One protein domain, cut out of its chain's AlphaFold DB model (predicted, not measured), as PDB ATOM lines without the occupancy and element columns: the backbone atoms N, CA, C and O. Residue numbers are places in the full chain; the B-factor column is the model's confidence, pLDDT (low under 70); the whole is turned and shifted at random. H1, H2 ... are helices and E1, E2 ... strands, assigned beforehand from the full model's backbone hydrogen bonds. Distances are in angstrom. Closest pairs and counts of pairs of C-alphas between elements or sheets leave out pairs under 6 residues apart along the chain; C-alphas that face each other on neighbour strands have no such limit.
ATOM      1  N   ASP A   4     -13.730   2.288 -50.409       95.00
ATOM      2  CA  ASP A   4     -14.010   2.325 -51.831       95.00
ATOM      3  C   ASP A   4     -14.422   0.944 -52.369       95.00
ATOM      4  O   ASP A   4     -14.825   0.056 -51.616       95.00
ATOM      5  N   HIS A   5     -14.355   0.744 -53.686       94.81
ATOM      6  CA  HIS A   5     -14.992  -0.395 -54.335       94.81
ATOM      7  C   HIS A   5     -14.275  -1.750 -54.251       94.81
ATOM      8  O   HIS A   5     -14.889  -2.776 -54.570       94.81
ATOM      9  N   SER A   6     -12.992  -1.777 -53.888       97.44
ATOM     10  CA  SER A   6     -12.179  -3.000 -53.935       97.44
ATOM     11  C   SER A   6     -11.569  -3.365 -52.591       97.44
ATOM     12  O   SER A   6     -11.101  -2.508 -51.844       97.44
ATOM     13  N   ALA A   7     -11.517  -4.669 -52.325       98.06
ATOM     14  CA  ALA A   7     -10.764  -5.262 -51.230       98.06
ATOM     15  C   ALA A   7      -9.295  -5.460 -51.627       98.06
ATOM     16  O   ALA A   7      -8.978  -5.633 -52.803       98.06
ATOM     17  N   HIS A   8      -8.403  -5.504 -50.644       97.38
ATOM     18  CA  HIS A   8      -7.017  -5.945 -50.814       97.38
ATOM     19  C   HIS A   8      -6.562  -6.727 -49.580       97.38
ATOM     20  O   HIS A   8      -7.221  -6.691 -48.542       97.38
ATOM     21  N   GLY A   9      -5.426  -7.428 -49.673       94.44
ATOM     22  CA  GLY A   9      -4.917  -8.234 -48.556       94.44
ATOM     23  C   GLY A   9      -5.909  -9.315 -48.117       94.44
ATOM     24  O   GLY A   9      -6.154  -9.483 -46.927       94.44
ATOM     25  N   LEU A  10      -6.553  -9.980 -49.082       94.94
ATOM     26  CA  LEU A  10      -7.567 -10.990 -48.805       94.94
ATOM     27  C   LEU A  10      -6.933 -12.258 -48.236       94.94
ATOM     28  O   LEU A  10      -6.011 -12.817 -48.830       94.94
ATOM     29  N   ARG A  11      -7.528 -12.796 -47.171       93.69
ATOM     30  CA  ARG A  11      -7.337 -14.197 -46.783       93.69
ATOM     31  C   ARG A  11      -8.145 -15.091 -47.723       93.69
ATOM     32  O   ARG A  11      -9.249 -15.501 -47.394       93.69
ATOM     33  N   ALA A  12      -7.624 -15.366 -48.920       90.44
ATOM     34  CA  ALA A  12      -8.360 -16.077 -49.977       90.44
ATOM     35  C   ALA A  12      -8.875 -17.473 -49.562       90.44
ATOM     36  O   ALA A  12      -9.919 -17.905 -50.044       90.44
ATOM     37  N   ASN A  13      -8.195 -18.147 -48.629       91.25
ATOM     38  CA  ASN A  13      -8.610 -19.450 -48.092       91.25
ATOM     39  C   ASN A  13      -9.688 -19.352 -46.994       91.25
ATOM     40  O   ASN A  13     -10.139 -20.374 -46.485       91.25
ATOM     41  N   HIS A  14     -10.110 -18.143 -46.612       95.12
ATOM     42  CA  HIS A  14     -11.110 -17.938 -45.569       95.12
ATOM     43  C   HIS A  14     -12.481 -18.497 -45.973       95.12
ATOM     44  O   HIS A  14     -12.881 -18.402 -47.136       95.12
ATOM     45  N   ALA A  15     -13.236 -19.008 -44.995       91.44
ATOM     46  CA  ALA A  15     -14.502 -19.715 -45.203       91.44
ATOM     47  C   ALA A  15     -15.492 -18.967 -46.116       91.44
ATOM     48  O   ALA A  15     -16.116 -19.583 -46.977       91.44
ATOM     49  N   ILE A  16     -15.572 -17.633 -46.008       95.69
ATOM     50  CA  ILE A  16     -16.487 -16.814 -46.826       95.69
ATOM     51  C   ILE A  16     -16.210 -16.887 -48.337       95.69
ATOM     52  O   ILE A  16     -17.107 -16.627 -49.140       95.69
ATOM     53  N   PHE A  17     -14.988 -17.240 -48.736       96.19
ATOM     54  CA  PHE A  17     -14.597 -17.409 -50.138       96.19
ATOM     55  C   PHE A  17     -14.654 -18.871 -50.596       96.19
ATOM     56  O   PHE A  17     -14.643 -19.133 -51.794       96.19
ATOM     57  N   GLN A  18     -14.741 -19.819 -49.659       93.25
ATOM     58  CA  GLN A  18     -14.728 -21.252 -49.956       93.25
ATOM     59  C   GLN A  18     -16.135 -21.843 -50.111       93.25
ATOM     60  O   GLN A  18     -16.320 -22.819 -50.834       93.25
ATOM     61  N   GLY A  19     -17.148 -21.258 -49.470       88.38
ATOM     62  CA  GLY A  19     -18.525 -21.718 -49.612       88.38
ATOM     63  C   GLY A  19     -19.469 -21.138 -48.560       88.38
ATOM     64  O   GLY A  19     -19.048 -20.351 -47.714       88.38
ATOM     65  N   PRO A  20     -20.761 -21.508 -48.594       93.75
ATOM     66  CA  PRO A  20     -21.365 -22.560 -49.425       93.75
ATOM     67  C   PRO A  20     -21.609 -22.198 -50.901       93.75
ATOM     68  O   PRO A  20     -21.781 -23.100 -51.719       93.75
ATOM     69  N   LEU A  21     -21.644 -20.915 -51.269       98.00
ATOM     70  CA  LEU A  21     -21.754 -20.485 -52.666       98.00
ATOM     71  C   LEU A  21     -20.362 -20.317 -53.290       98.00
ATOM     72  O   LEU A  21     -19.461 -19.826 -52.609       98.00
ATOM     73  N   PRO A  22     -20.170 -20.672 -54.573       97.50
ATOM     74  CA  PRO A  22     -18.874 -20.532 -55.227       97.50
ATOM     75  C   PRO A  22     -18.491 -19.056 -55.357       97.50
ATOM     76  O   PRO A  22     -19.296 -18.241 -55.811       97.50
ATOM     77  N   VAL A  23     -17.252 -18.726 -54.997       97.81
ATOM     78  CA  VAL A  23     -16.669 -17.392 -55.171       97.81
ATOM     79  C   VAL A  23     -15.380 -17.536 -55.968       97.81
ATOM     80  O   VAL A  23     -14.479 -18.274 -55.576       97.81
ATOM     81  N   GLN A  24     -15.279 -16.831 -57.090       96.31
ATOM     82  CA  GLN A  24     -14.047 -16.728 -57.862       96.31
ATOM     83  C   GLN A  24     -13.398 -15.370 -57.605       96.31
ATOM     84  O   GLN A  24     -13.890 -14.323 -58.026       96.31
ATOM     85  N   ILE A  25     -12.262 -15.381 -56.909       96.12
ATOM     86  CA  ILE A  25     -11.473 -14.165 -56.708       96.12
ATOM     87  C   ILE A  25     -10.641 -13.924 -57.967       96.12
ATOM     88  O   ILE A  25      -9.662 -14.622 -58.226       96.12
ATOM     89  N   THR A  26     -11.038 -12.916 -58.740       95.56
ATOM     90  CA  THR A  26     -10.230 -12.370 -59.835       95.56
ATOM     91  C   THR A  26      -9.546 -11.103 -59.346       95.56
ATOM     92  O   THR A  26     -10.227 -10.177 -58.903       95.56
ATOM     93  N   TYR A  27      -8.216 -11.078 -59.392       97.12
ATOM     94  CA  TYR A  27      -7.444  -9.918 -58.968       97.12
ATOM     95  C   TYR A  27      -7.228  -8.931 -60.116       97.12
ATOM     96  O   TYR A  27      -6.843  -9.324 -61.217       97.12
ATOM     97  N   ASP A  28      -7.421  -7.653 -59.807       96.25
ATOM     98  CA  ASP A  28      -7.030  -6.511 -60.621       96.25
ATOM     99  C   ASP A  28      -5.752  -5.885 -60.046       96.25
ATOM    100  O   ASP A  28      -5.608  -5.738 -58.824       96.25
ATOM    101  N   GLU A  29      -4.848  -5.457 -60.926       97.44
ATOM    102  CA  GLU A  29      -3.695  -4.640 -60.554       97.44
ATOM    103  C   GLU A  29      -4.103  -3.161 -60.531       97.44
ATOM    104  O   GLU A  29      -4.318  -2.541 -61.573       97.44
ATOM    105  N   THR A  30      -4.222  -2.597 -59.329       94.94
ATOM    106  CA  THR A  30      -4.686  -1.218 -59.116       94.94
ATOM    107  C   THR A  30      -3.527  -0.339 -58.645       94.94
ATOM    108  O   THR A  30      -2.733  -0.799 -57.819       94.94
ATOM    109  N   PRO A  31      -3.405   0.923 -59.109       95.56
ATOM    110  CA  PRO A  31      -2.447   1.870 -58.548       95.56
ATOM    111  C   PRO A  31      -2.605   1.986 -57.033       95.56
ATOM    112  O   PRO A  31      -3.715   2.134 -56.520       95.56
ATOM    113  N   THR A  32      -1.497   1.920 -56.304       95.25
ATOM    114  CA  THR A  32      -1.530   2.115 -54.855       95.25
ATOM    115  C   THR A  32      -1.954   3.555 -54.554       95.25
ATOM    116  O   THR A  32      -1.324   4.474 -55.085       95.25
ATOM    117  N   PRO A  33      -2.982   3.786 -53.711       91.94
ATOM    118  CA  PRO A  33      -3.411   5.136 -53.365       91.94
ATOM    119  C   PRO A  33      -2.241   5.967 -52.839       91.94
ATOM    120  O   PRO A  33      -1.571   5.561 -51.891       91.94
ATOM    121  N   GLU A  34      -2.003   7.139 -53.427       85.44
ATOM    122  CA  GLU A  34      -0.855   7.987 -53.077       85.44
ATOM    123  C   GLU A  34      -0.821   8.310 -51.576       85.44
ATOM    124  O   GLU A  34       0.217   8.197 -50.922       85.44
ATOM    125  N   GLY A  35      -1.995   8.580 -50.996       83.00
ATOM    126  CA  GLY A  35      -2.146   8.848 -49.569       83.00
ATOM    127  C   GLY A  35      -1.673   7.711 -48.657       83.00
ATOM    128  O   GLY A  35      -1.269   7.993 -47.531       83.00
ATOM    129  N   TYR A  36      -1.651   6.448 -49.111       89.12
ATOM    130  CA  TYR A  36      -1.177   5.322 -48.292       89.12
ATOM    131  C   TYR A  36       0.274   5.488 -47.864       89.12
ATOM    132  O   TYR A  36       0.610   5.064 -46.767       89.12
ATOM    133  N   ARG A  37       1.113   6.159 -48.664       85.69
ATOM    134  CA  ARG A  37       2.538   6.365 -48.358       85.69
ATOM    135  C   ARG A  37       2.788   7.080 -47.034       85.69
ATOM    136  O   ARG A  37       3.835   6.872 -46.434       85.69
ATOM    137  N   SER A  38       1.832   7.890 -46.586       80.00
ATOM    138  CA  SER A  38       1.921   8.653 -45.334       80.00
ATOM    139  C   SER A  38       1.406   7.881 -44.110       80.00
ATOM    140  O   SER A  38       1.501   8.373 -42.987       80.00
ATOM    141  N   TRP A  39       0.842   6.686 -44.308       83.06
ATOM    142  CA  TRP A  39       0.318   5.839 -43.237       83.06
ATOM    143  C   TRP A  39       1.316   4.739 -42.839       83.06
ATOM    144  O   TRP A  39       2.090   4.276 -43.685       83.06
ATOM    145  N   PRO A  40       1.260   4.259 -41.580       82.06
ATOM    146  CA  PRO A  40       1.969   3.059 -41.140       82.06
ATOM    147  C   PRO A  40       1.836   1.881 -42.114       82.06
ATOM    148  O   PRO A  40       0.739   1.548 -42.573       82.06
ATOM    149  N   GLY A  41       2.969   1.261 -42.455       82.69
ATOM    150  CA  GLY A  41       3.052   0.165 -43.432       82.69
ATOM    151  C   GLY A  41       2.901   0.571 -44.907       82.69
ATOM    152  O   GLY A  41       2.950  -0.289 -45.781       82.69
ATOM    153  N   GLY A  42       2.720   1.857 -45.217       86.38
ATOM    154  CA  GLY A  42       2.532   2.334 -46.590       86.38
ATOM    155  C   GLY A  42       3.813   2.630 -47.370       86.38
ATOM    156  O   GLY A  42       3.814   2.568 -48.602       86.38
ATOM    157  N   ALA A  43       4.914   2.936 -46.679       85.56
ATOM    158  CA  ALA A  43       6.191   3.278 -47.309       85.56
ATOM    159  C   ALA A  43       6.740   2.138 -48.189       85.56
ATOM    160  O   ALA A  43       7.296   2.396 -49.253       85.56
ATOM    161  N   GLU A  44       6.504   0.887 -47.791       87.56
ATOM    162  CA  GLU A  44       7.033  -0.317 -48.447       87.56
ATOM    163  C   GLU A  44       6.175  -0.826 -49.614       87.56
ATOM    164  O   GLU A  44       6.584  -1.733 -50.337       87.56
ATOM    165  N   LEU A  45       4.983  -0.260 -49.831       91.69
ATOM    166  CA  LEU A  45       4.076  -0.742 -50.873       91.69
ATOM    167  C   LEU A  45       4.670  -0.576 -52.283       91.69
ATOM    168  O   LEU A  45       5.430   0.353 -52.565       91.69
ATOM    169  N   GLY A  46       4.288  -1.445 -53.216       94.31
ATOM    170  CA  GLY A  46       4.601  -1.262 -54.636       94.31
ATOM    171  C   GLY A  46       3.888  -0.040 -55.241       94.31
ATOM    172  O   GLY A  46       3.070   0.595 -54.578       94.31
ATOM    173  N   PRO A  47       4.189   0.336 -56.497       96.00
ATOM    174  CA  PRO A  47       3.401   1.337 -57.227       96.00
ATOM    175  C   PRO A  47       1.971   0.852 -57.522       96.00
ATOM    176  O   PRO A  47       1.070   1.663 -57.732       96.00
ATOM    177  N   THR A  48       1.769  -0.465 -57.529       96.88
ATOM    178  CA  THR A  48       0.480  -1.128 -57.704       96.88
ATOM    179  C   THR A  48       0.259  -2.168 -56.609       96.88
ATOM    180  O   THR A  48       1.197  -2.627 -55.948       96.88
ATOM    181  N   MET A  49      -1.003  -2.539 -56.407       95.81
ATOM    182  CA  MET A  49      -1.421  -3.576 -55.476       95.81
ATOM    183  C   MET A  49      -2.485  -4.478 -56.097       95.81
ATOM    184  O   MET A  49      -3.291  -4.041 -56.918       95.81
ATOM    185  N   GLN A  50      -2.490  -5.744 -55.680       97.25
ATOM    186  CA  GLN A  50      -3.520  -6.700 -56.074       97.25
ATOM    187  C   GLN A  50      -4.803  -6.414 -55.295       97.25
ATOM    188  O   GLN A  50      -4.800  -6.335 -54.062       97.25
ATOM    189  N   THR A  51      -5.900  -6.261 -56.023       97.75
ATOM    190  CA  THR A  51      -7.204  -5.901 -55.467       97.75
ATOM    191  C   THR A  51      -8.290  -6.809 -56.014       97.75
ATOM    192  O   THR A  51      -8.196  -7.268 -57.143       97.75
ATOM    193  N   TRP A  52      -9.330  -7.069 -55.230       98.12
ATOM    194  CA  TRP A  52     -10.518  -7.783 -55.685       98.12
ATOM    195  C   TRP A  52     -11.700  -6.825 -55.713       98.12
ATOM    196  O   TRP A  52     -12.026  -6.201 -54.697       98.12
ATOM    197  N   ARG A  53     -12.344  -6.694 -56.874       96.94
ATOM    198  CA  ARG A  53     -13.466  -5.771 -57.040       96.94
ATOM    199  C   ARG A  53     -14.742  -6.321 -56.404       96.94
ATOM    200  O   ARG A  53     -15.312  -7.312 -56.866       96.94
ATOM    201  N   VAL A  54     -15.216  -5.635 -55.365       97.44
ATOM    202  CA  VAL A  54     -16.388  -6.047 -54.577       97.44
ATOM    203  C   VAL A  54     -17.663  -5.409 -55.120       97.44
ATOM    204  O   VAL A  54     -18.668  -6.084 -55.341       97.44
ATOM    205  N   GLN A  55     -17.613  -4.107 -55.393       94.75
ATOM    206  CA  GLN A  55     -18.728  -3.342 -55.944       94.75
ATOM    207  C   GLN A  55     -18.381  -2.772 -57.324       94.75
ATOM    208  O   GLN A  55     -17.228  -2.483 -57.645       94.75
ATOM    209  N   THR A  56     -19.395  -2.650 -58.178       92.19
ATOM    210  CA  THR A  56     -19.249  -2.226 -59.577       92.19
ATOM    211  C   THR A  56     -18.905  -0.748 -59.715       92.19
ATOM    212  O   THR A  56     -18.390  -0.350 -60.757       92.19
ATOM    213  N   ARG A  57     -19.169   0.049 -58.674       89.50
ATOM    214  CA  ARG A  57     -18.744   1.442 -58.537       89.50
ATOM    215  C   ARG A  57     -18.375   1.768 -57.104       89.50
ATOM    216  O   ARG A  57     -18.984   1.237 -56.177       89.50
ATOM    217  N   GLY A  58     -17.419   2.664 -56.947       88.25
ATOM    218  CA  GLY A  58     -16.966   3.223 -55.686       88.25
ATOM    219  C   GLY A  58     -17.270   4.707 -55.548       88.25
ATOM    220  O   GLY A  58     -17.738   5.342 -56.492       88.25
ATOM    221  N   PHE A  59     -17.001   5.276 -54.373       86.06
ATOM    222  CA  PHE A  59     -17.201   6.715 -54.164       86.06
ATOM    223  C   PHE A  59     -16.189   7.552 -54.965       86.06
ATOM    224  O   PHE A  59     -16.481   8.693 -55.325       86.06
ATOM    225  N   SER A  60     -15.018   6.985 -55.276       87.06
ATOM    226  CA  SER A  60     -14.007   7.617 -56.132       87.06
ATOM    227  C   SER A  60     -14.418   7.681 -57.605       87.06
ATOM    228  O   SER A  60     -13.963   8.570 -58.322       87.06
ATOM    229  N   ASP A  61     -15.347   6.821 -58.041       85.19
ATOM    230  CA  ASP A  61     -15.909   6.821 -59.399       85.19
ATOM    231  C   ASP A  61     -16.931   7.959 -59.627       85.19
ATOM    232  O   ASP A  61     -17.484   8.105 -60.723       85.19
ATOM    233  N   GLY A  62     -17.207   8.768 -58.598       81.44
ATOM    234  CA  GLY A  62     -18.067   9.945 -58.671       81.44
ATOM    235  C   GLY A  62     -19.559   9.638 -58.521       81.44
ATOM    236  O   GLY A  62     -20.003   9.087 -57.512       81.44
ATOM    237  N   ARG A  63     -20.364  10.097 -59.488       82.44
ATOM    238  CA  ARG A  63     -21.829   9.941 -59.480       82.44
ATOM    239  C   ARG A  63     -22.255   8.650 -60.185       82.44
ATOM    240  O   ARG A  63     -21.582   8.187 -61.108       82.44
ATOM    241  N   ASP A  64     -23.368   8.075 -59.748       81.12
ATOM    242  CA  ASP A  64     -23.968   6.879 -60.337       81.12
ATOM    243  C   ASP A  64     -24.777   7.185 -61.611       81.12
ATOM    244  O   ASP A  64     -24.825   8.324 -62.082       81.12
ATOM    245  N   GLU A  65     -25.403   6.161 -62.202       81.81
ATOM    246  CA  GLU A  65     -26.198   6.298 -63.430       81.81
ATOM    247  C   GLU A  65     -27.392   7.265 -63.323       81.81
ATOM    248  O   GLU A  65     -27.859   7.756 -64.351       81.81
ATOM    249  N   ASN A  66     -27.854   7.571 -62.109       82.81
ATOM    250  CA  ASN A  66     -28.936   8.520 -61.848       82.81
ATOM    251  C   ASN A  66     -28.403   9.917 -61.485       82.81
ATOM    252  O   ASN A  66     -29.185  10.829 -61.219       82.81
ATOM    253  N   GLY A  67     -27.080  10.100 -61.476       81.81
ATOM    254  CA  GLY A  67     -26.433  11.337 -61.057       81.81
ATOM    255  C   GLY A  67     -26.319  11.488 -59.536       81.81
ATOM    256  O   GLY A  67     -25.954  12.571 -59.069       81.81
ATOM    257  N   GLU A  68     -26.588  10.449 -58.747       80.94
ATOM    258  CA  GLU A  68     -26.471  10.477 -57.285       80.94
ATOM    259  C   GLU A  68     -25.032  10.175 -56.849       80.94
ATOM    260  O   GLU A  68     -24.291   9.487 -57.548       80.94
ATOM    261  N   ARG A  69     -24.580  10.713 -55.709       81.81
ATOM    262  CA  ARG A  69     -23.240  10.391 -55.185       81.81
ATOM    263  C   ARG A  69     -23.210   8.933 -54.725       81.81
ATOM    264  O   ARG A  69     -24.121   8.490 -54.033       81.81
ATOM    265  N   VAL A  70     -22.148   8.205 -55.069       85.62
ATOM    266  CA  VAL A  70     -21.925   6.869 -54.510       85.62
ATOM    267  C   VAL A  70     -21.418   7.020 -53.077       85.62
ATOM    268  O   VAL A  70     -20.366   7.612 -52.837       85.62
ATOM    269  N   GLU A  71     -22.189   6.510 -52.124       87.31
ATOM    270  CA  GLU A  71     -21.859   6.584 -50.701       87.31
ATOM    271  C   GLU A  71     -20.658   5.683 -50.354       87.31
ATOM    272  O   GLU A  71     -20.641   4.514 -50.759       87.31
ATOM    273  N   PRO A  72     -19.667   6.179 -49.590       91.62
ATOM    274  CA  PRO A  72     -18.507   5.391 -49.199       91.62
ATOM    275  C   PRO A  72     -18.874   4.320 -48.170       91.62
ATOM    276  O   PRO A  72     -19.693   4.537 -47.276       91.62
ATOM    277  N   GLY A  73     -18.177   3.186 -48.223       94.31
ATOM    278  CA  GLY A  73     -18.241   2.184 -47.167       94.31
ATOM    279  C   GLY A  73     -17.472   2.600 -45.908       94.31
ATOM    280  O   GLY A  73     -16.916   3.703 -45.784       94.31
ATOM    281  N   ILE A  74     -17.382   1.680 -44.955       94.75
ATOM    282  CA  ILE A  74     -16.689   1.877 -43.684       94.75
ATOM    283  C   ILE A  74     -15.498   0.927 -43.557       94.75
ATOM    284  O   ILE A  74     -15.571  -0.235 -43.933       94.75
ATOM    285  N   VAL A  75     -14.397   1.440 -43.011       95.25
ATOM    286  CA  VAL A  75     -13.292   0.622 -42.505       95.25
ATOM    287  C   VAL A  75     -13.204   0.790 -40.998       95.25
ATOM    288  O   VAL A  75     -13.508   1.872 -40.482       95.25
ATOM    289  N   ALA A  76     -12.772  -0.262 -40.313       93.50
ATOM    290  CA  ALA A  76     -12.356  -0.187 -38.926       93.50
ATOM    291  C   ALA A  76     -10.864   0.151 -38.818       93.50
ATOM    292  O   ALA A  76     -10.047  -0.173 -39.686       93.50
ATOM    293  N   THR A  77     -10.545   0.840 -37.729       88.94
ATOM    294  CA  THR A  77      -9.186   1.134 -37.281       88.94
ATOM    295  C   THR A  77      -8.420  -0.179 -37.065       88.94
ATOM    296  O   THR A  77      -8.980  -1.077 -36.434       88.94
ATOM    297  N   PRO A  78      -7.195  -0.324 -37.599       90.12
ATOM    298  CA  PRO A  78      -6.421  -1.553 -37.438       90.12
ATOM    299  C   PRO A  78      -5.781  -1.704 -36.059       90.12
ATOM    300  O   PRO A  78      -5.603  -2.830 -35.603       90.12
ATOM    301  N   GLU A  79      -5.435  -0.596 -35.403       90.75
ATOM    302  CA  GLU A  79      -4.755  -0.613 -34.111       90.75
ATOM    303  C   GLU A  79      -5.643  -1.262 -33.040       90.75
ATOM    304  O   GLU A  79      -6.766  -0.813 -32.784       90.75
ATOM    305  N   GLY A  80      -5.132  -2.335 -32.437       92.00
ATOM    306  CA  GLY A  80      -5.831  -3.145 -31.447       92.00
ATOM    307  C   GLY A  80      -7.032  -3.944 -31.959       92.00
ATOM    308  O   GLY A  80      -7.841  -4.430 -31.170       92.00
ATOM    309  N   PHE A  81      -7.197  -4.086 -33.282       94.38
ATOM    310  CA  PHE A  81      -8.318  -4.849 -33.839       94.38
ATOM    311  C   PHE A  81      -8.252  -6.336 -33.452       94.38
ATOM    312  O   PHE A  81      -9.294  -6.971 -33.310       94.38
ATOM    313  N   LEU A  82      -7.044  -6.882 -33.279       92.81
ATOM    314  CA  LEU A  82      -6.789  -8.283 -32.924       92.81
ATOM    315  C   LEU A  82      -6.442  -8.487 -31.438       92.81
ATOM    316  O   LEU A  82      -6.002  -9.568 -31.070       92.81
ATOM    317  N   ASP A  83      -6.684  -7.493 -30.576       92.44
ATOM    318  CA  ASP A  83      -6.395  -7.555 -29.127       92.44
ATOM    319  C   ASP A  83      -7.246  -8.585 -28.356       92.44
ATOM    320  O   ASP A  83      -7.149  -8.697 -27.137       92.44
ATOM    321  N   SER A  84      -8.154  -9.284 -29.034       92.50
ATOM    322  CA  SER A  84      -9.090 -10.222 -28.428       92.50
ATOM    323  C   SER A  84      -9.049 -11.547 -29.190       92.50
ATOM    324  O   SER A  84      -9.054 -11.522 -30.422       92.50
ATOM    325  N   PRO A  85      -9.033 -12.711 -28.517       90.44
ATOM    326  CA  PRO A  85      -8.875 -14.008 -29.183       90.44
ATOM    327  C   PRO A  85     -10.076 -14.391 -30.060       90.44
ATOM    328  O   PRO A  85      -9.960 -15.222 -30.955       90.44
ATOM    329  N   ASP A  86     -11.233 -13.759 -29.853       91.25
ATOM    330  CA  ASP A  86     -12.424 -13.899 -30.692       91.25
ATOM    331  C   ASP A  86     -12.421 -12.967 -31.921       91.25
ATOM    332  O   ASP A  86     -13.448 -12.863 -32.605       91.25
ATOM    333  N   ALA A  87     -11.299 -12.290 -32.188       93.50
ATOM    334  CA  ALA A  87     -11.119 -11.350 -33.282       93.50
ATOM    335  C   ALA A  87     -10.412 -11.944 -34.500       93.50
ATOM    336  O   ALA A  87      -9.442 -12.688 -34.385       93.50
ATOM    337  N   GLU A  88     -10.823 -11.519 -35.694       93.25
ATOM    338  CA  GLU A  88     -10.070 -11.806 -36.914       93.25
ATOM    339  C   GLU A  88     -10.265 -10.760 -38.014       93.25
ATOM    340  O   GLU A  88     -11.327 -10.148 -38.149       93.25
ATOM    341  N   ILE A  89      -9.239 -10.601 -38.851       96.12
ATOM    342  CA  ILE A  89      -9.262  -9.766 -40.055       96.12
ATOM    343  C   ILE A  89      -9.317 -10.684 -41.271       96.12
ATOM    344  O   ILE A  89      -8.467 -11.556 -41.431       96.12
ATOM    345  N   VAL A  90     -10.279 -10.456 -42.160       96.69
ATOM    346  CA  VAL A  90     -10.426 -11.216 -43.410       96.69
ATOM    347  C   VAL A  90      -9.851 -10.445 -44.595       96.69
ATOM    348  O   VAL A  90      -9.228 -11.040 -45.480       96.69
ATOM    349  N   SER A  91     -10.052  -9.125 -44.628       97.81
ATOM    350  CA  SER A  91      -9.486  -8.264 -45.666       97.81
ATOM    351  C   SER A  91      -9.381  -6.798 -45.250       97.81
ATOM    352  O   SER A  91     -10.139  -6.290 -44.414       97.81
ATOM    353  N   GLY A  92      -8.464  -6.095 -45.914       97.00
ATOM    354  CA  GLY A  92      -8.514  -4.644 -46.054       97.00
ATOM    355  C   GLY A  92      -9.282  -4.237 -47.313       97.00
ATOM    356  O   GLY A  92      -9.877  -5.058 -48.018       97.00
ATOM    357  N   GLY A  93      -9.244  -2.953 -47.645       95.81
ATOM    358  CA  GLY A  93      -9.805  -2.453 -48.895       95.81
ATOM    359  C   GLY A  93      -9.331  -1.050 -49.210       95.81
ATOM    360  O   GLY A  93      -8.813  -0.368 -48.334       95.81
ATOM    361  N   LEU A  94      -9.471  -0.626 -50.464       96.00
ATOM    362  CA  LEU A  94      -9.051   0.704 -50.901       96.00
ATOM    363  C   LEU A  94      -9.799   1.763 -50.093       96.00
ATOM    364  O   LEU A  94     -11.025   1.795 -50.096       96.00
ATOM    365  N   ASN A  95      -9.076   2.588 -49.343       94.25
ATOM    366  CA  ASN A  95      -9.670   3.536 -48.412       94.25
ATOM    367  C   ASN A  95      -8.777   4.781 -48.216       94.25
ATOM    368  O   ASN A  95      -7.758   4.933 -48.882       94.25
ATOM    369  N   MET A  96      -9.151   5.698 -47.315       89.81
ATOM    370  CA  MET A  96      -8.373   6.924 -47.024       89.81
ATOM    371  C   MET A  96      -7.588   6.893 -45.694       89.81
ATOM    372  O   MET A  96      -6.959   7.881 -45.320       89.81
ATOM    373  N   LYS A  97      -7.676   5.798 -44.943       85.75
ATOM    374  CA  LYS A  97      -7.125   5.564 -43.593       85.75
ATOM    375  C   LYS A  97      -5.933   4.606 -43.575       85.75
ATOM    376  O   LYS A  97      -5.448   4.253 -42.507       85.75
ATOM    377  N   GLY A  98      -5.428   4.261 -44.754       89.94
ATOM    378  CA  GLY A  98      -4.177   3.539 -44.919       89.94
ATOM    379  C   GLY A  98      -4.351   2.056 -45.255       89.94
ATOM    380  O   GLY A  98      -5.462   1.519 -45.257       89.94
ATOM    381  N   PRO A  99      -3.231   1.379 -45.550       92.06
ATOM    382  CA  PRO A  99      -3.234   0.016 -46.076       92.06
ATOM    383  C   PRO A  99      -3.577  -1.054 -45.040       92.06
ATOM    384  O   PRO A  99      -3.891  -2.179 -45.416       92.06
ATOM    385  N   ARG A 100      -3.508  -0.736 -43.744       91.94
ATOM    386  CA  ARG A 100      -3.816  -1.690 -42.673       91.94
ATOM    387  C   ARG A 100      -5.297  -1.696 -42.284       91.94
ATOM    388  O   ARG A 100      -5.723  -2.634 -41.627       91.94
ATOM    389  N   SER A 101      -6.087  -0.690 -42.675       94.75
ATOM    390  CA  SER A 101      -7.481  -0.576 -42.227       94.75
ATOM    391  C   SER A 101      -8.344  -1.764 -42.655       94.75
ATOM    392  O   SER A 101      -8.225  -2.279 -43.768       94.75
ATOM    393  N   VAL A 102      -9.250  -2.164 -41.765       97.12
ATOM    394  CA  VAL A 102     -10.014  -3.408 -41.886       97.12
ATOM    395  C   VAL A 102     -11.325  -3.145 -42.617       97.12
ATOM    396  O   VAL A 102     -12.149  -2.357 -42.154       97.12
ATOM    397  N   ALA A 103     -11.525  -3.809 -43.754       98.06
ATOM    398  CA  ALA A 103     -12.765  -3.742 -44.527       98.06
ATOM    399  C   ALA A 103     -13.702  -4.912 -44.201       98.06
ATOM    400  O   ALA A 103     -14.917  -4.727 -44.164       98.06
ATOM    401  N   ILE A 104     -13.145  -6.101 -43.953       98.38
ATOM    402  CA  ILE A 104     -13.889  -7.269 -43.478       98.38
ATOM    403  C   ILE A 104     -13.149  -7.869 -42.283       98.38
ATOM    404  O   ILE A 104     -11.963  -8.187 -42.377       98.38
ATOM    405  N   GLY A 105     -13.855  -8.041 -41.171       97.06
ATOM    406  CA  GLY A 105     -13.333  -8.640 -39.941       97.06
ATOM    407  C   GLY A 105     -14.459  -8.992 -38.975       97.06
ATOM    408  O   GLY A 105     -15.610  -8.632 -39.221       97.06
ATOM    409  N   ARG A 106     -14.152  -9.695 -37.886       94.56
ATOM    410  CA  ARG A 106     -15.145 -10.171 -36.912       94.56
ATOM    411  C   ARG A 106     -14.635 -10.021 -35.482       94.56
ATOM    412  O   ARG A 106     -13.443 -10.183 -35.251       94.56
ATOM    413  N   HIS A 107     -15.556  -9.756 -34.554       93.94
ATOM    414  CA  HIS A 107     -15.404  -9.898 -33.100       93.94
ATOM    415  C   HIS A 107     -16.589 -10.711 -32.569       93.94
ATOM    416  O   HIS A 107     -17.735 -10.269 -32.689       93.94
ATOM    417  N   GLY A 108     -16.355 -11.903 -32.020       90.19
ATOM    418  CA  GLY A 108     -17.431 -12.789 -31.557       90.19
ATOM    419  C   GLY A 108     -18.443 -13.081 -32.674       90.19
ATOM    420  O   GLY A 108     -18.061 -13.441 -33.782       90.19
ATOM    421  N   ASN A 109     -19.739 -12.881 -32.444       90.12
ATOM    422  CA  ASN A 109     -20.758 -13.035 -33.489       90.12
ATOM    423  C   ASN A 109     -20.988 -11.785 -34.364       90.12
ATOM    424  O   ASN A 109     -21.948 -11.748 -35.136       90.12
ATOM    425  N   LEU A 110     -20.163 -10.743 -34.234       93.44
ATOM    426  CA  LEU A 110     -20.317  -9.498 -34.982       93.44
ATOM    427  C   LEU A 110     -19.301  -9.432 -36.113       93.44
ATOM    428  O   LEU A 110     -18.105  -9.274 -35.879       93.44
ATOM    429  N   THR A 111     -19.795  -9.483 -37.346       95.69
ATOM    430  CA  THR A 111     -18.967  -9.339 -38.545       95.69
ATOM    431  C   THR A 111     -19.135  -7.954 -39.148       95.69
ATOM    432  O   THR A 111     -20.242  -7.525 -39.478       95.69
ATOM    433  N   LEU A 112     -18.016  -7.267 -39.349       96.75
ATOM    434  CA  LEU A 112     -17.928  -6.088 -40.190       96.75
ATOM    435  C   LEU A 112     -17.883  -6.525 -41.656       96.75
ATOM    436  O   LEU A 112     -16.900  -7.106 -42.106       96.75
ATOM    437  N   TRP A 113     -18.919  -6.177 -42.413       97.56
ATOM    438  CA  TRP A 113     -18.848  -6.069 -43.868       97.56
ATOM    439  C   TRP A 113     -18.824  -4.585 -44.231       97.56
ATOM    440  O   TRP A 113     -19.853  -3.911 -44.198       97.56
ATOM    441  N   GLY A 114     -17.638  -4.052 -44.515       96.88
ATOM    442  CA  GLY A 114     -17.436  -2.615 -44.680       96.88
ATOM    443  C   GLY A 114     -17.994  -2.029 -45.977       96.88
ATOM    444  O   GLY A 114     -18.258  -0.826 -46.041       96.88
ATOM    445  N   PHE A 115     -18.161  -2.849 -47.021       96.69
ATOM    446  CA  PHE A 115     -18.587  -2.389 -48.345       96.69
ATOM    447  C   PHE A 115     -20.059  -1.983 -48.348       96.69
ATOM    448  O   PHE A 115     -20.923  -2.709 -47.857       96.69
ATOM    449  N   HIS A 116     -20.346  -0.832 -48.952       91.50
ATOM    450  CA  HIS A 116     -21.676  -0.242 -48.978       91.50
ATOM    451  C   HIS A 116     -22.186  -0.176 -50.418       91.50
ATOM    452  O   HIS A 116     -21.922   0.766 -51.163       91.50
ATOM    453  N   ALA A 117     -22.915  -1.216 -50.819       90.50
ATOM    454  CA  ALA A 117     -23.516  -1.307 -52.139       90.50
ATOM    455  C   ALA A 117     -24.842  -2.065 -52.089       90.50
ATOM    456  O   ALA A 117     -25.033  -2.994 -51.302       90.50
ATOM    457  N   ARG A 118     -25.759  -1.695 -52.985       89.38
ATOM    458  CA  ARG A 118     -26.963  -2.486 -53.251       89.38
ATOM    459  C   ARG A 118     -26.583  -3.844 -53.865       89.38
ATOM    460  O   ARG A 118     -25.580  -3.915 -54.577       89.38
ATOM    461  N   PRO A 119     -27.396  -4.905 -53.699       90.56
ATOM    462  CA  PRO A 119     -27.090  -6.222 -54.270       90.56
ATOM    463  C   PRO A 119     -26.881  -6.235 -55.794       90.56
ATOM    464  O   PRO A 119     -26.097  -7.024 -56.312       90.56
ATOM    465  N   ASP A 120     -27.559  -5.366 -56.543       90.50
ATOM    466  CA  ASP A 120     -27.373  -5.209 -57.993       90.50
ATOM    467  C   ASP A 120     -26.069  -4.487 -58.372       90.50
ATOM    468  O   ASP A 120     -25.624  -4.595 -59.513       90.50
ATOM    469  N   ARG A 121     -25.430  -3.812 -57.409       91.75
ATOM    470  CA  ARG A 121     -24.138  -3.123 -57.546       91.75
ATOM    471  C   ARG A 121     -22.962  -3.887 -56.931       91.75
ATOM    472  O   ARG A 121     -21.832  -3.415 -57.010       91.75
ATOM    473  N   LEU A 122     -23.187  -5.064 -56.355       96.06
ATOM    474  CA  LEU A 122     -22.118  -6.011 -56.025       96.06
ATOM    475  C   LEU A 122     -21.756  -6.841 -57.263       96.06
ATOM    476  O   LEU A 122     -22.629  -7.185 -58.069       96.06
ATOM    477  N   THR A 123     -20.479  -7.200 -57.411       97.25
ATOM    478  CA  THR A 123     -20.079  -8.186 -58.425       97.25
ATOM    479  C   THR A 123     -20.744  -9.543 -58.132       97.25
ATOM    480  O   THR A 123     -21.129  -9.805 -56.986       97.25
ATOM    481  N   PRO A 124     -20.939 -10.424 -59.135       97.19
ATOM    482  CA  PRO A 124     -21.542 -11.739 -58.902       97.19
ATOM    483  C   PRO A 124     -20.849 -12.534 -57.784       97.19
ATOM    484  O   PRO A 124     -21.530 -13.039 -56.895       97.19
ATOM    485  N   ASP A 125     -19.517 -12.557 -57.778       97.75
ATOM    486  CA  ASP A 125     -18.713 -13.229 -56.755       97.75
ATOM    487  C   ASP A 125     -18.816 -12.547 -55.386       97.75
ATOM    488  O   ASP A 125     -18.940 -13.226 -54.367       97.75
ATOM    489  N   ALA A 126     -18.861 -11.211 -55.337       97.88
ATOM    490  CA  ALA A 126     -19.050 -10.483 -54.084       97.88
ATOM    491  C   ALA A 126     -20.433 -10.703 -53.462       97.88
ATOM    492  O   ALA A 126     -20.541 -10.773 -52.240       97.88
ATOM    493  N   ARG A 127     -21.489 -10.864 -54.272       97.88
ATOM    494  CA  ARG A 127     -22.809 -11.267 -53.759       97.88
ATOM    495  C   ARG A 127     -22.751 -12.626 -53.076       97.88
ATOM    496  O   ARG A 127     -23.305 -12.779 -51.991       97.88
ATOM    497  N   ASN A 128     -22.078 -13.593 -53.700       98.12
ATOM    498  CA  ASN A 128     -21.910 -14.920 -53.120       98.12
ATOM    499  C   ASN A 128     -21.088 -14.848 -51.828       98.12
ATOM    500  O   ASN A 128     -21.520 -15.387 -50.814       98.12
ATOM    501  N   ALA A 129     -19.977 -14.105 -51.823       98.12
ATOM    502  CA  ALA A 129     -19.152 -13.904 -50.634       98.12
ATOM    503  C   ALA A 129     -19.917 -13.210 -49.493       98.12
ATOM    504  O   ALA A 129     -19.766 -13.590 -48.332       98.12
ATOM    505  N   PHE A 130     -20.779 -12.235 -49.799       97.88
ATOM    506  CA  PHE A 130     -21.638 -11.587 -48.805       97.88
ATOM    507  C   PHE A 130     -22.614 -12.584 -48.167       97.88
ATOM    508  O   PHE A 130     -22.727 -12.648 -46.945       97.88
ATOM    509  N   VAL A 131     -23.275 -13.422 -48.972       97.75
ATOM    510  CA  VAL A 131     -24.165 -14.475 -48.451       97.75
ATOM    511  C   VAL A 131     -23.379 -15.506 -47.634       97.75
ATOM    512  O   VAL A 131     -23.803 -15.862 -46.535       97.75
ATOM    513  N   ASN A 132     -22.211 -15.936 -48.115       97.88
ATOM    514  CA  ASN A 132     -21.324 -16.833 -47.373       97.88
ATOM    515  C   ASN A 132     -20.888 -16.216 -46.038       97.88
ATOM    516  O   ASN A 132     -20.821 -16.923 -45.039       97.88
ATOM    517  N   THR A 133     -20.663 -14.899 -45.991       97.50
ATOM    518  CA  THR A 133     -20.343 -14.163 -44.757       97.50
ATOM    519  C   THR A 133     -21.473 -14.261 -43.737       97.50
ATOM    520  O   THR A 133     -21.204 -14.479 -42.558       97.50
ATOM    521  N   VAL A 134     -22.736 -14.165 -44.166       95.81
ATOM    522  CA  VAL A 134     -23.897 -14.350 -43.277       95.81
ATOM    523  C   VAL A 134     -23.948 -15.777 -42.726       95.81
ATOM    524  O   VAL A 134     -24.113 -15.955 -41.522       95.81
ATOM    525  N   VAL A 135     -23.767 -16.788 -43.583       95.06
ATOM    526  CA  VAL A 135     -23.761 -18.207 -43.170       95.06
ATOM    527  C   VAL A 135     -22.623 -18.489 -42.191       95.06
ATOM    528  O   VAL A 135     -22.837 -19.111 -41.156       95.06
ATOM    529  N   TRP A 136     -21.427 -18.000 -42.500       94.56
ATOM    530  CA  TRP A 136     -20.251 -18.136 -41.653       94.56
ATOM    531  C   TRP A 136     -20.445 -17.461 -40.292       94.56
ATOM    532  O   TRP A 136     -20.217 -18.089 -39.264       94.56
ATOM    533  N   THR A 137     -20.957 -16.225 -40.273       92.19
ATOM    534  CA  THR A 137     -21.234 -15.485 -39.030       92.19
ATOM    535  C   THR A 137     -22.260 -16.217 -38.160       92.19
ATOM    536  O   THR A 137     -22.126 -16.237 -36.939       92.19
ATOM    537  N   ALA A 138     -23.253 -16.879 -38.766       91.38
ATOM    538  CA  ALA A 138     -24.237 -17.677 -38.033       91.38
ATOM    539  C   ALA A 138     -23.621 -18.882 -37.294       91.38
ATOM    540  O   ALA A 138     -24.202 -19.348 -36.318       91.38
ATOM    541  N   GLY A 139     -22.438 -19.361 -37.702       88.19
ATOM    542  CA  GLY A 139     -21.689 -20.397 -36.977       88.19
ATOM    543  C   GLY A 139     -21.196 -19.957 -35.592       88.19
ATOM    544  O   GLY A 139     -20.863 -20.801 -34.767       88.19
ATOM    545  N   PHE A 140     -21.200 -18.651 -35.321       88.19
ATOM    546  CA  PHE A 140     -20.817 -18.058 -34.041       88.19
ATOM    547  C   PHE A 140     -22.035 -17.643 -33.205       88.19
ATOM    548  O   PHE A 140     -21.899 -16.838 -32.284       88.19
TER     549      PHE A 140
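What this domain is: This is residues 4 to 140 of the 490 residues of the protein "DsbC domain-containing protein" of Planctomycetes bacterium Pla163 (UniProt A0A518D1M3). A strongly twisted sheet of six strands is made of two small antiparallel groups, E2 E3 E1 and E4 E5 E6, joined only where E1 meets the end of E4 at Gly 93. The long helix H3 packs on one face over E6, with its beginning near the end of E3; the short H1 packs on H3, and the short H2 lies off the sheet. The printed part has 137 residues, with six named strands and three named helices in the order E1 H1 E2 H2 E3 E4 E5 E6 H3; across the sheet the order is E2 E3 E1 E4 E5 E6. The class is mixed, helices and strands, with under half of the residues in named elements. The whole is compact, with a radius of gyration of the C-alphas of 14.7 A and spans of 38 by 37 by 24 A.

How they stand to each other: E1, residues 6 to 8, and E3, residues 48 to 53, are antiparallel neighbours, with N 7 and O 52 2.9 A apart, within hydrogen-bond range. E2, residues 27 to 31, is an edge strand antiparallel to E3, with N 28 and O 51 at 2.8 A. E1 and E4, residues 87 to 93, meet only at a point, where C-alphas 7 and 93 face each other at 3.8 A. E4, E5, residues 102 to 107, and E6, residues 110 to 113, form a meander, each strand the antiparallel neighbour of the one before. E4 and E5 are a hairpin, with N 90 and O 104 at 2.8 A; E5 and E6 are another, with N 112 and O 105 at 2.8 A. H3, residues 124 to 138, is on the sheet at a height of 9.2 A, over E6, and runs along the strands, at 1 degrees to E6 on the local plane; their closest C-alphas, of Thr 111 and Thr 137, are 6.6 A apart. H1, residues 15 to 18, is not on the sheet but touches H3, closest at the C-alphas of Ile 16 and Asn 132, 4.9 A. H2, residues 34 to 38, is not on the sheet and touches no helix. In H3 every O i to N i+4 pair is within hydrogen-bond range; H2 has 0 of 1 such pairs but 2 of 2 O i to N i+3 pairs, and H1 is too short for an i+4 pair.

Where its parts are: E1 begins at C-alpha 6, (-12.179, -3.000, -53.935), and spans 6.7 A. H1 spans 5.0 A, E2 12.8 A, H2 8.3 A and E3 14.7 A. E4 spans 18.0 A, from (-11.119, -11.350, -33.282) at C-alpha 87; E5 spans 12.2 A and E6 9.6 A. H3 spans 21.9 A and ends at C-alpha 138, (-24.237, -17.677, -38.033).

The domain as a whole: The C-alphas farthest apart, of Asn 66 and Pro 85, are 44.5 A apart. The printed part has no cut. The link from E3 to E4 is long, with 33 residues, 54 to 86. The mean pLDDT of the printed part is 92.6, and no printed residue is under 70.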